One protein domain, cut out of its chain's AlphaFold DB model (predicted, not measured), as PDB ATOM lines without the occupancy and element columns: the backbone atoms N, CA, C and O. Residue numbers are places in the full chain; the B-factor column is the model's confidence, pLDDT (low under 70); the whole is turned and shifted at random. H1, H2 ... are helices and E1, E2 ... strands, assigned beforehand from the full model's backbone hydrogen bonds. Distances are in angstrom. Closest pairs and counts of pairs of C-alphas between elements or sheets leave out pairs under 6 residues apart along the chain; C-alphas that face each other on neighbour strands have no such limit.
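AT A GLANCE: This is residues 219 to 280 of the 280 residues of an uncharacterized protein of Thalassiosira oceanica (UniProt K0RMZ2). Two parallel strands, E1 and E2, lie side by side as a narrow ribbon, and helix H2 packs on it, mainly on E2. The short helices H1 and H3 are apart from H2 and from each other, and their centres are the farthest from the mean of the C-alphas, H1 at 14.8 A and H3 at 10.7 A. The 62 printed residues run E1, H1, H2, E2, H3, a mixed class; the whole is compact, with radius of gyration of the C-alphas 11.4 A and spans of 35 by 25 by 16 A.

IN THESE COORDINATES: E1, residues 221 to 226, begins at C-alpha 221 (214.016, 131.823, 156.190) and is 16.9 A long. H1 is residues 231 to 234, 5.3 A. H2 is residues 243 to 253, 15.4 A. E2 is residues 258 to 264, 18.6 A. H3, residues 272 to 278, 10.4 A, ends at C-alpha 278 (194.495, 137.981, 150.478).

HOW THE PARTS SIT: E1 and E2 are parallel at 11 degrees; N 259 and O 221 are 2.8 A apart, within hydrogen-bond range. E1, H1 H2, E2 form a strand-helix-strand unit, parallel neighbour strands joined through helices, with a right-handed crossover. The closest C-alphas of H2 and E2 are those of Gly 251 and Ile 258, 4.6 A. E1 and H2 are near each other, with 13 pairs of C-alphas within 10 A. H1 and H3 are each apart from H2. Every O i to N i+4 pair is within range in H2, 1 of 3 in H3, beside 3 of 4 O i to N i+3 pairs; H1 is too short for an O i to N i+4 pair.

THE WHOLE: The C-alphas farthest apart, Arg 219 and Gly 236, are 35.2 A apart. The printed part has no cut and no long link. The model's pLDDT is under 70 at residues 273 and 275 to 280.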
ATOM      1  N   ARG A 219     218.228 129.097 150.548       94.12
ATOM      2  CA  ARG A 219     218.865 130.180 151.312       94.12
ATOM      3  C   ARG A 219     217.845 131.257 151.691       94.12
ATOM      4  O   ARG A 219     218.044 132.428 151.401       94.12
ATOM      5  N   LYS A 220     216.730 130.828 152.287       94.88
ATOM      6  CA  LYS A 220     215.643 131.683 152.775       94.88
ATOM      7  C   LYS A 220     215.212 131.227 154.163       94.88
ATOM      8  O   LYS A 220     215.235 130.031 154.454       94.88
ATOM      9  N   ALA A 221     214.777 132.164 154.995       95.81
ATOM     10  CA  ALA A 221     214.016 131.823 156.190       95.81
ATOM     11  C   ALA A 221     212.621 131.351 155.760       95.81
ATOM     12  O   ALA A 221     211.992 132.009 154.941       95.81
ATOM     13  N   VAL A 222     212.137 130.223 156.286       94.75
ATOM     14  CA  VAL A 222     210.828 129.664 155.908       94.75
ATOM     15  C   VAL A 222     209.932 129.572 157.135       94.75
ATOM     16  O   VAL A 222     210.336 129.014 158.156       94.75
ATOM     17  N   TRP A 223     208.702 130.071 157.027       94.94
ATOM     18  CA  TRP A 223     207.668 129.907 158.044       94.94
ATOM     19  C   TRP A 223     206.299 129.636 157.410       94.94
ATOM     20  O   TRP A 223     205.891 130.271 156.435       94.94
ATOM     21  N   ARG A 224     205.569 128.676 157.979       94.00
ATOM     22  CA  ARG A 224     204.182 128.361 157.633       94.00
ATOM     23  C   ARG A 224     203.432 128.078 158.916       94.00
ATOM     24  O   ARG A 224     203.868 127.250 159.713       94.00
ATOM     25  N   GLY A 225     202.311 128.748 159.117       91.56
ATOM     26  CA  GLY A 225     201.527 128.558 160.325       91.56
ATOM     27  C   GLY A 225     200.170 129.219 160.238       91.56
ATOM     28  O   GLY A 225     199.868 129.961 159.309       91.56
ATOM     29  N   THR A 226     199.316 128.904 161.194       90.88
ATOM     30  CA  THR A 226     198.030 129.580 161.344       90.88
ATOM     31  C   THR A 226     198.229 130.943 161.998       90.88
ATOM     32  O   THR A 226     199.304 131.249 162.533       90.88
ATOM     33  N   THR A 227     197.189 131.768 162.000       89.19
ATOM     34  CA  THR A 227     197.260 133.096 162.619       89.19
ATOM     35  C   THR A 227     197.391 133.087 164.137       89.19
ATOM     36  O   THR A 227     197.792 134.103 164.681       89.19
ATOM     37  N   THR A 228     197.173 131.952 164.814       87.38
ATOM     38  CA  THR A 228     197.055 131.871 166.283       87.38
ATOM     39  C   THR A 228     198.114 132.679 167.040       87.38
ATOM     40  O   THR A 228     199.315 132.459 166.876       87.38
ATOM     41  N   ALA A 229     197.676 133.542 167.945       83.19
ATOM     42  CA  ALA A 229     198.510 134.286 168.876       83.19
ATOM     43  C   ALA A 229     197.919 134.197 170.292       83.19
ATOM     44  O   ALA A 229     196.780 133.766 170.485       83.19
ATOM     45  N   HIS A 230     198.712 134.585 171.293       78.31
ATOM     46  CA  HIS A 230     198.266 134.596 172.683       78.31
ATOM     47  C   HIS A 230     197.108 135.589 172.857       78.31
ATOM     48  O   HIS A 230     197.309 136.798 172.729       78.31
ATOM     49  N   SER A 231     195.906 135.093 173.159       74.94
ATOM     50  CA  SER A 231     194.675 135.895 173.150       74.94
ATOM     51  C   SER A 231     194.688 137.033 174.168       74.94
ATOM     52  O   SER A 231     194.247 138.125 173.842       74.94
ATOM     53  N   TRP A 232     195.265 136.853 175.362       75.00
ATOM     54  CA  TRP A 232     195.357 137.971 176.315       75.00
ATOM     55  C   TRP A 232     196.263 139.102 175.827       75.00
ATOM     56  O   TRP A 232     196.041 140.248 176.194       75.00
ATOM     57  N   GLN A 233     197.291 138.790 175.029       77.88
ATOM     58  CA  GLN A 233     198.290 139.774 174.603       77.88
ATOM     59  C   GLN A 233     197.904 140.447 173.289       77.88
ATOM     60  O   GLN A 233     198.227 141.610 173.079       77.88
ATOM     61  N   TYR A 234     197.249 139.698 172.403       81.56
ATOM     62  CA  TYR A 234     196.972 140.115 171.033       81.56
ATOM     63  C   TYR A 234     195.480 140.070 170.678       81.56
ATOM     64  O   TYR A 234     195.124 140.248 169.517       81.56
ATOM     65  N   GLY A 235     194.593 139.823 171.642       78.50
ATOM     66  CA  GLY A 235     193.148 139.899 171.435       78.50
ATOM     67  C   GLY A 235     192.727 141.325 171.086       78.50
ATOM     68  O   GLY A 235     193.138 142.270 171.753       78.50
ATOM     69  N   GLY A 236     191.947 141.486 170.014       78.50
ATOM     70  CA  GLY A 236     191.508 142.794 169.505       78.50
ATOM     71  C   GLY A 236     192.543 143.550 168.660       78.50
ATOM     72  O   GLY A 236     192.183 144.497 167.961       78.50
ATOM     73  N   PHE A 237     193.803 143.108 168.654       83.62
ATOM     74  CA  PHE A 237     194.825 143.657 167.766       83.62
ATOM     75  C   PHE A 237     194.538 143.265 166.313       83.62
ATOM     76  O   PHE A 237     193.877 142.262 166.028       83.62
ATOM     77  N   THR A 238     195.069 144.048 165.380       87.81
ATOM     78  CA  THR A 238     195.126 143.639 163.976       87.81
ATOM     79  C   THR A 238     196.129 142.498 163.818       87.81
ATOM     80  O   THR A 238     197.121 142.402 164.551       87.81
ATOM     81  N   LEU A 239     195.936 141.636 162.820       84.62
ATOM     82  CA  LEU A 239     196.843 140.517 162.561       84.62
ATOM     83  C   LEU A 239     198.286 140.999 162.361       84.62
ATOM     84  O   LEU A 239     199.237 140.364 162.813       84.62
ATOM     85  N   ASN A 240     198.436 142.171 161.754       86.19
ATOM     86  CA  ASN A 240     199.698 142.863 161.517       86.19
ATOM     87  C   ASN A 240     200.479 143.267 162.770       86.19
ATOM     88  O   ASN A 240     201.698 143.443 162.708       86.19
ATOM     89  N   GLU A 241     199.803 143.435 163.898       86.81
ATOM     90  CA  GLU A 241     200.439 143.792 165.163       86.81
ATOM     91  C   GLU A 241     200.926 142.553 165.922       86.81
ATOM     92  O   GLU A 241     201.810 142.652 166.780       86.81
ATOM     93  N   THR A 242     200.435 141.369 165.545       89.50
ATOM     94  CA  THR A 242     200.905 140.094 166.090       89.50
ATOM     95  C   THR A 242     202.317 139.750 165.590       89.50
ATOM     96  O   THR A 242     202.696 140.109 164.469       89.50
ATOM     97  N   PRO A 243     203.115 138.981 166.357       89.12
ATOM     98  CA  PRO A 243     204.437 138.533 165.920       89.12
ATOM     99  C   PRO A 243     204.395 137.754 164.602       89.12
ATOM    100  O   PRO A 243     205.272 137.919 163.759       89.12
ATOM    101  N   ARG A 244     203.359 136.931 164.398       91.25
ATOM    102  CA  ARG A 244     203.217 136.121 163.182       91.25
ATOM    103  C   ARG A 244     202.844 136.974 161.972       91.25
ATOM    104  O   ARG A 244     203.423 136.777 160.909       91.25
ATOM    105  N   GLY A 245     201.956 137.959 162.134       91.50
ATOM    106  CA  GLY A 245     201.624 138.891 161.053       91.50
ATOM    107  C   GLY A 245     202.816 139.738 160.632       91.50
ATOM    108  O   GLY A 245     203.048 139.907 159.438       91.50
ATOM    109  N   LYS A 246     203.649 140.172 161.586       92.56
ATOM    110  CA  LYS A 246     204.920 140.854 161.282       92.56
ATOM    111  C   LYS A 246     205.864 139.976 160.455       92.56
ATOM    112  O   LYS A 246     206.454 140.475 159.502       92.56
ATOM    113  N   VAL A 247     205.979 138.684 160.774       93.31
ATOM    114  CA  VAL A 247     206.805 137.728 160.008       93.31
ATOM    115  C   VAL A 247     206.263 137.521 158.592       93.31
ATOM    116  O   VAL A 247     207.035 137.572 157.639       93.31
ATOM    117  N   VAL A 248     204.949 137.339 158.429       92.75
ATOM    118  CA  VAL A 248     204.328 137.185 157.100       92.75
ATOM    119  C   VAL A 248     204.496 138.454 156.266       92.75
ATOM    120  O   VAL A 248     204.950 138.377 155.129       92.75
ATOM    121  N   ARG A 249     204.251 139.633 156.846       91.81
ATOM    122  CA  ARG A 249     204.487 140.922 156.180       91.81
ATOM    123  C   ARG A 249     205.953 141.097 155.773       91.81
ATOM    124  O   ARG A 249     206.229 141.559 154.671       91.81
ATOM    125  N   ALA A 250     206.900 140.709 156.629       92.81
ATOM    126  CA  ALA A 250     208.320 140.724 156.278       92.81
ATOM    127  C   ALA A 250     208.624 139.796 155.089       92.81
ATOM    128  O   ALA A 250     209.398 140.178 154.213       92.81
ATOM    129  N   GLY A 251     207.970 138.631 155.014       93.88
ATOM    130  CA  GLY A 251     208.003 137.735 153.852       93.88
ATOM    131  C   GLY A 251     207.463 138.368 152.574       93.88
ATOM    132  O   GLY A 251     208.095 138.265 151.528       93.88
ATOM    133  N   MET A 252     206.347 139.094 152.657       91.12
ATOM    134  CA  MET A 252     205.776 139.819 151.513       91.12
ATOM    135  C   MET A 252     206.695 140.944 151.021       91.12
ATOM    136  O   MET A 252     206.818 141.159 149.820       91.12
ATOM    137  N   ASN A 253     207.368 141.641 151.942       94.69
ATOM    138  CA  ASN A 253     208.273 142.744 151.612       94.69
ATOM    139  C   ASN A 253     209.634 142.265 151.083       94.69
ATOM    140  O   ASN A 253     210.271 142.972 150.305       94.69
ATOM    141  N   ARG A 254     210.112 141.100 151.540       95.19
ATOM    142  CA  ARG A 254     211.410 140.507 151.174       95.19
ATOM    143  C   ARG A 254     211.263 139.030 150.795       95.19
ATOM    144  O   ARG A 254     211.864 138.169 151.448       95.19
ATOM    145  N   PRO A 255     210.508 138.712 149.725       94.81
ATOM    146  CA  PRO A 255     210.269 137.329 149.307       94.81
ATOM    147  C   PRO A 255     211.549 136.636 148.817       94.81
ATOM    148  O   PRO A 255     211.606 135.410 148.707       94.81
ATOM    149  N   ASP A 256     212.600 137.405 148.523       95.19
ATOM    150  CA  ASP A 256     213.949 136.931 148.228       95.19
ATOM    151  C   ASP A 256     214.652 136.330 149.457       95.19
ATOM    152  O   ASP A 256     215.417 135.380 149.297       95.19
ATOM    153  N   LEU A 257     214.357 136.817 150.667       96.38
ATOM    154  CA  LEU A 257     214.993 136.385 151.920       96.38
ATOM    155  C   LEU A 257     214.093 135.528 152.810       96.38
ATOM    156  O   LEU A 257     214.588 134.651 153.521       96.38
ATOM    157  N   ILE A 258     212.788 135.798 152.818       97.31
ATOM    158  CA  ILE A 258     211.837 135.214 153.761       97.31
ATOM    159  C   ILE A 258     210.647 134.665 152.982       97.31
ATOM    160  O   ILE A 258     209.913 135.395 152.327       97.31
ATOM    161  N   ASP A 259     210.431 133.365 153.104       96.06
ATOM    162  CA  ASP A 259     209.244 132.685 152.625       96.06
ATOM    163  C   ASP A 259     208.304 132.412 153.809       96.06
ATOM    164  O   ASP A 259     208.381 131.371 154.470       96.06
ATOM    165  N   ALA A 260     207.420 133.366 154.104       95.94
ATOM    166  CA  ALA A 260     206.480 133.295 155.220       95.94
ATOM    167  C   ALA A 260     205.036 133.488 154.752       95.94
ATOM    168  O   ALA A 260     204.734 134.459 154.068       95.94
ATOM    169  N   ALA A 261     204.139 132.588 155.159       92.31
ATOM    170  CA  ALA A 261     202.723 132.681 154.812       92.31
ATOM    171  C   ALA A 261     201.826 132.062 155.886       92.31
ATOM    172  O   ALA A 261     202.211 131.100 156.564       92.31
ATOM    173  N   PHE A 262     200.609 132.596 156.000       92.25
ATOM    174  CA  PHE A 262     199.556 131.958 156.776       92.25
ATOM    175  C   PHE A 262     198.946 130.796 155.997       92.25
ATOM    176  O   PHE A 262     198.675 130.918 154.810       92.25
ATOM    177  N   VAL A 263     198.707 129.671 156.675       90.81
ATOM    178  CA  VAL A 263     198.020 128.508 156.078       90.81
ATOM    179  C   VAL A 263     196.527 128.477 156.399       90.81
ATOM    180  O   VAL A 263     195.777 127.761 155.746       90.81
ATOM    181  N   LYS A 264     196.098 129.207 157.439       86.94
ATOM    182  CA  LYS A 264     194.697 129.323 157.866       86.94
ATOM    183  C   LYS A 264     194.514 130.482 158.853       86.94
ATOM    184  O   LYS A 264     195.364 130.684 159.729       86.94
ATOM    185  N   LEU A 265     193.375 131.168 158.763       84.12
ATOM    186  CA  LEU A 265     192.880 132.108 159.774       84.12
ATOM    187  C   LEU A 265     192.109 131.336 160.862       84.12
ATOM    188  O   LEU A 265     191.205 130.566 160.542       84.12
ATOM    189  N   VAL A 266     192.503 131.470 162.133       81.88
ATOM    190  CA  VAL A 266     191.946 130.666 163.251       81.88
ATOM    191  C   VAL A 266     191.401 131.524 164.405       81.88
ATOM    192  O   VAL A 266     190.755 130.996 165.301       81.88
ATOM    193  N   GLN A 267     191.640 132.834 164.403       74.12
ATOM    194  CA  GLN A 267     191.202 133.755 165.455       74.12
ATOM    195  C   GLN A 267     190.616 135.020 164.830       74.12
ATOM    196  O   GLN A 267     191.044 135.415 163.742       74.12
ATOM    197  N   ASP A 268     189.686 135.654 165.542       70.38
ATOM    198  CA  ASP A 268     189.109 136.933 165.146       70.38
ATOM    199  C   ASP A 268     190.088 138.070 165.456       70.38
ATOM    200  O   ASP A 268     190.415 138.354 166.610       70.38
ATOM    201  N   TYR A 269     190.564 138.713 164.392       76.25
ATOM    202  CA  TYR A 269     191.345 139.947 164.446       76.25
ATOM    203  C   TYR A 269     190.479 141.107 163.970       76.25
ATOM    204  O   TYR A 269     189.579 140.921 163.150       76.25
ATOM    205  N   SER A 270     190.772 142.323 164.424       75.81
ATOM    206  CA  SER A 270     190.005 143.511 164.019       75.81
ATOM    207  C   SER A 270     190.057 143.788 162.507       75.81
ATOM    208  O   SER A 270     189.159 144.428 161.965       75.81
ATOM    209  N   ASP A 271     191.061 143.265 161.797       75.12
ATOM    210  CA  ASP A 271     191.213 143.334 160.340       75.12
ATOM    211  C   ASP A 271     190.972 141.991 159.617       75.12
ATOM    212  O   ASP A 271     191.405 141.829 158.474       75.12
ATOM    213  N   HIS A 272     190.273 141.037 160.245       70.25
ATOM    214  CA  HIS A 272     190.108 139.661 159.747       70.25
ATOM    215  C   HIS A 272     189.621 139.571 158.286       70.25
ATOM    216  O   HIS A 272     190.188 138.812 157.497       70.25
ATOM    217  N   GLU A 273     188.633 140.378 157.882       68.81
ATOM    218  CA  GLU A 273     188.100 140.340 156.507       68.81
ATOM    219  C   GLU A 273     189.116 140.774 155.440       68.81
ATOM    220  O   GLU A 273     189.129 140.229 154.336       68.81
ATOM    221  N   LYS A 274     190.035 141.692 155.764       71.56
ATOM    222  CA  LYS A 274     191.065 142.146 154.809       71.56
ATOM    223  C   LYS A 274     192.034 141.019 154.449       71.56
ATOM    224  O   LYS A 274     192.478 140.925 153.308       71.56
ATOM    225  N   TRP A 275     192.330 140.147 155.409       67.12
ATOM    226  CA  TRP A 275     193.232 139.010 155.220       67.12
ATOM    227  C   TRP A 275     192.564 137.813 154.560       67.12
ATOM    228  O   TRP A 275     193.237 137.067 153.853       67.12
ATOM    229  N   ARG A 276     191.252 137.638 154.744       63.50
ATOM    230  CA  ARG A 276     190.505 136.577 154.061       63.50
ATOM    231  C   ARG A 276     190.586 136.734 152.539       63.50
ATOM    232  O   ARG A 276     190.787 135.742 151.853       63.50
ATOM    233  N   ILE A 277     190.519 137.967 152.034       61.69
ATOM    234  CA  ILE A 277     190.639 138.277 150.599       61.69
ATOM    235  C   ILE A 277     192.057 137.997 150.068       61.69
ATOM    236  O   ILE A 277     192.211 137.582 148.929       61.69
ATOM    237  N   GLN A 278     193.097 138.192 150.885       59.53
ATOM    238  CA  GLN A 278     194.495 137.981 150.478       59.53
ATOM    239  C   GLN A 278     194.956 136.516 150.533       59.53
ATOM    240  O   GLN A 278     195.999 136.187 149.974       59.53
ATOM    241  N   LEU A 279     194.219 135.654 151.240       59.16
ATOM    242  CA  LEU A 279     194.488 134.215 151.343       59.16
ATOM    243  C   LEU A 279     193.576 133.370 150.434       59.16
ATOM    244  O   LEU A 279     193.688 132.144 150.472       59.16
ATOM    245  N   GLY A 280     192.669 134.023 149.696       45.03
ATOM    246  CA  GLY A 280     191.784 133.419 148.697       45.03
ATOM    247  C   GLY A 280     192.495 133.142 147.383       45.03
ATOM    248  O   GLY A 280     193.246 134.032 146.926       45.03
TER     249      GLY A 280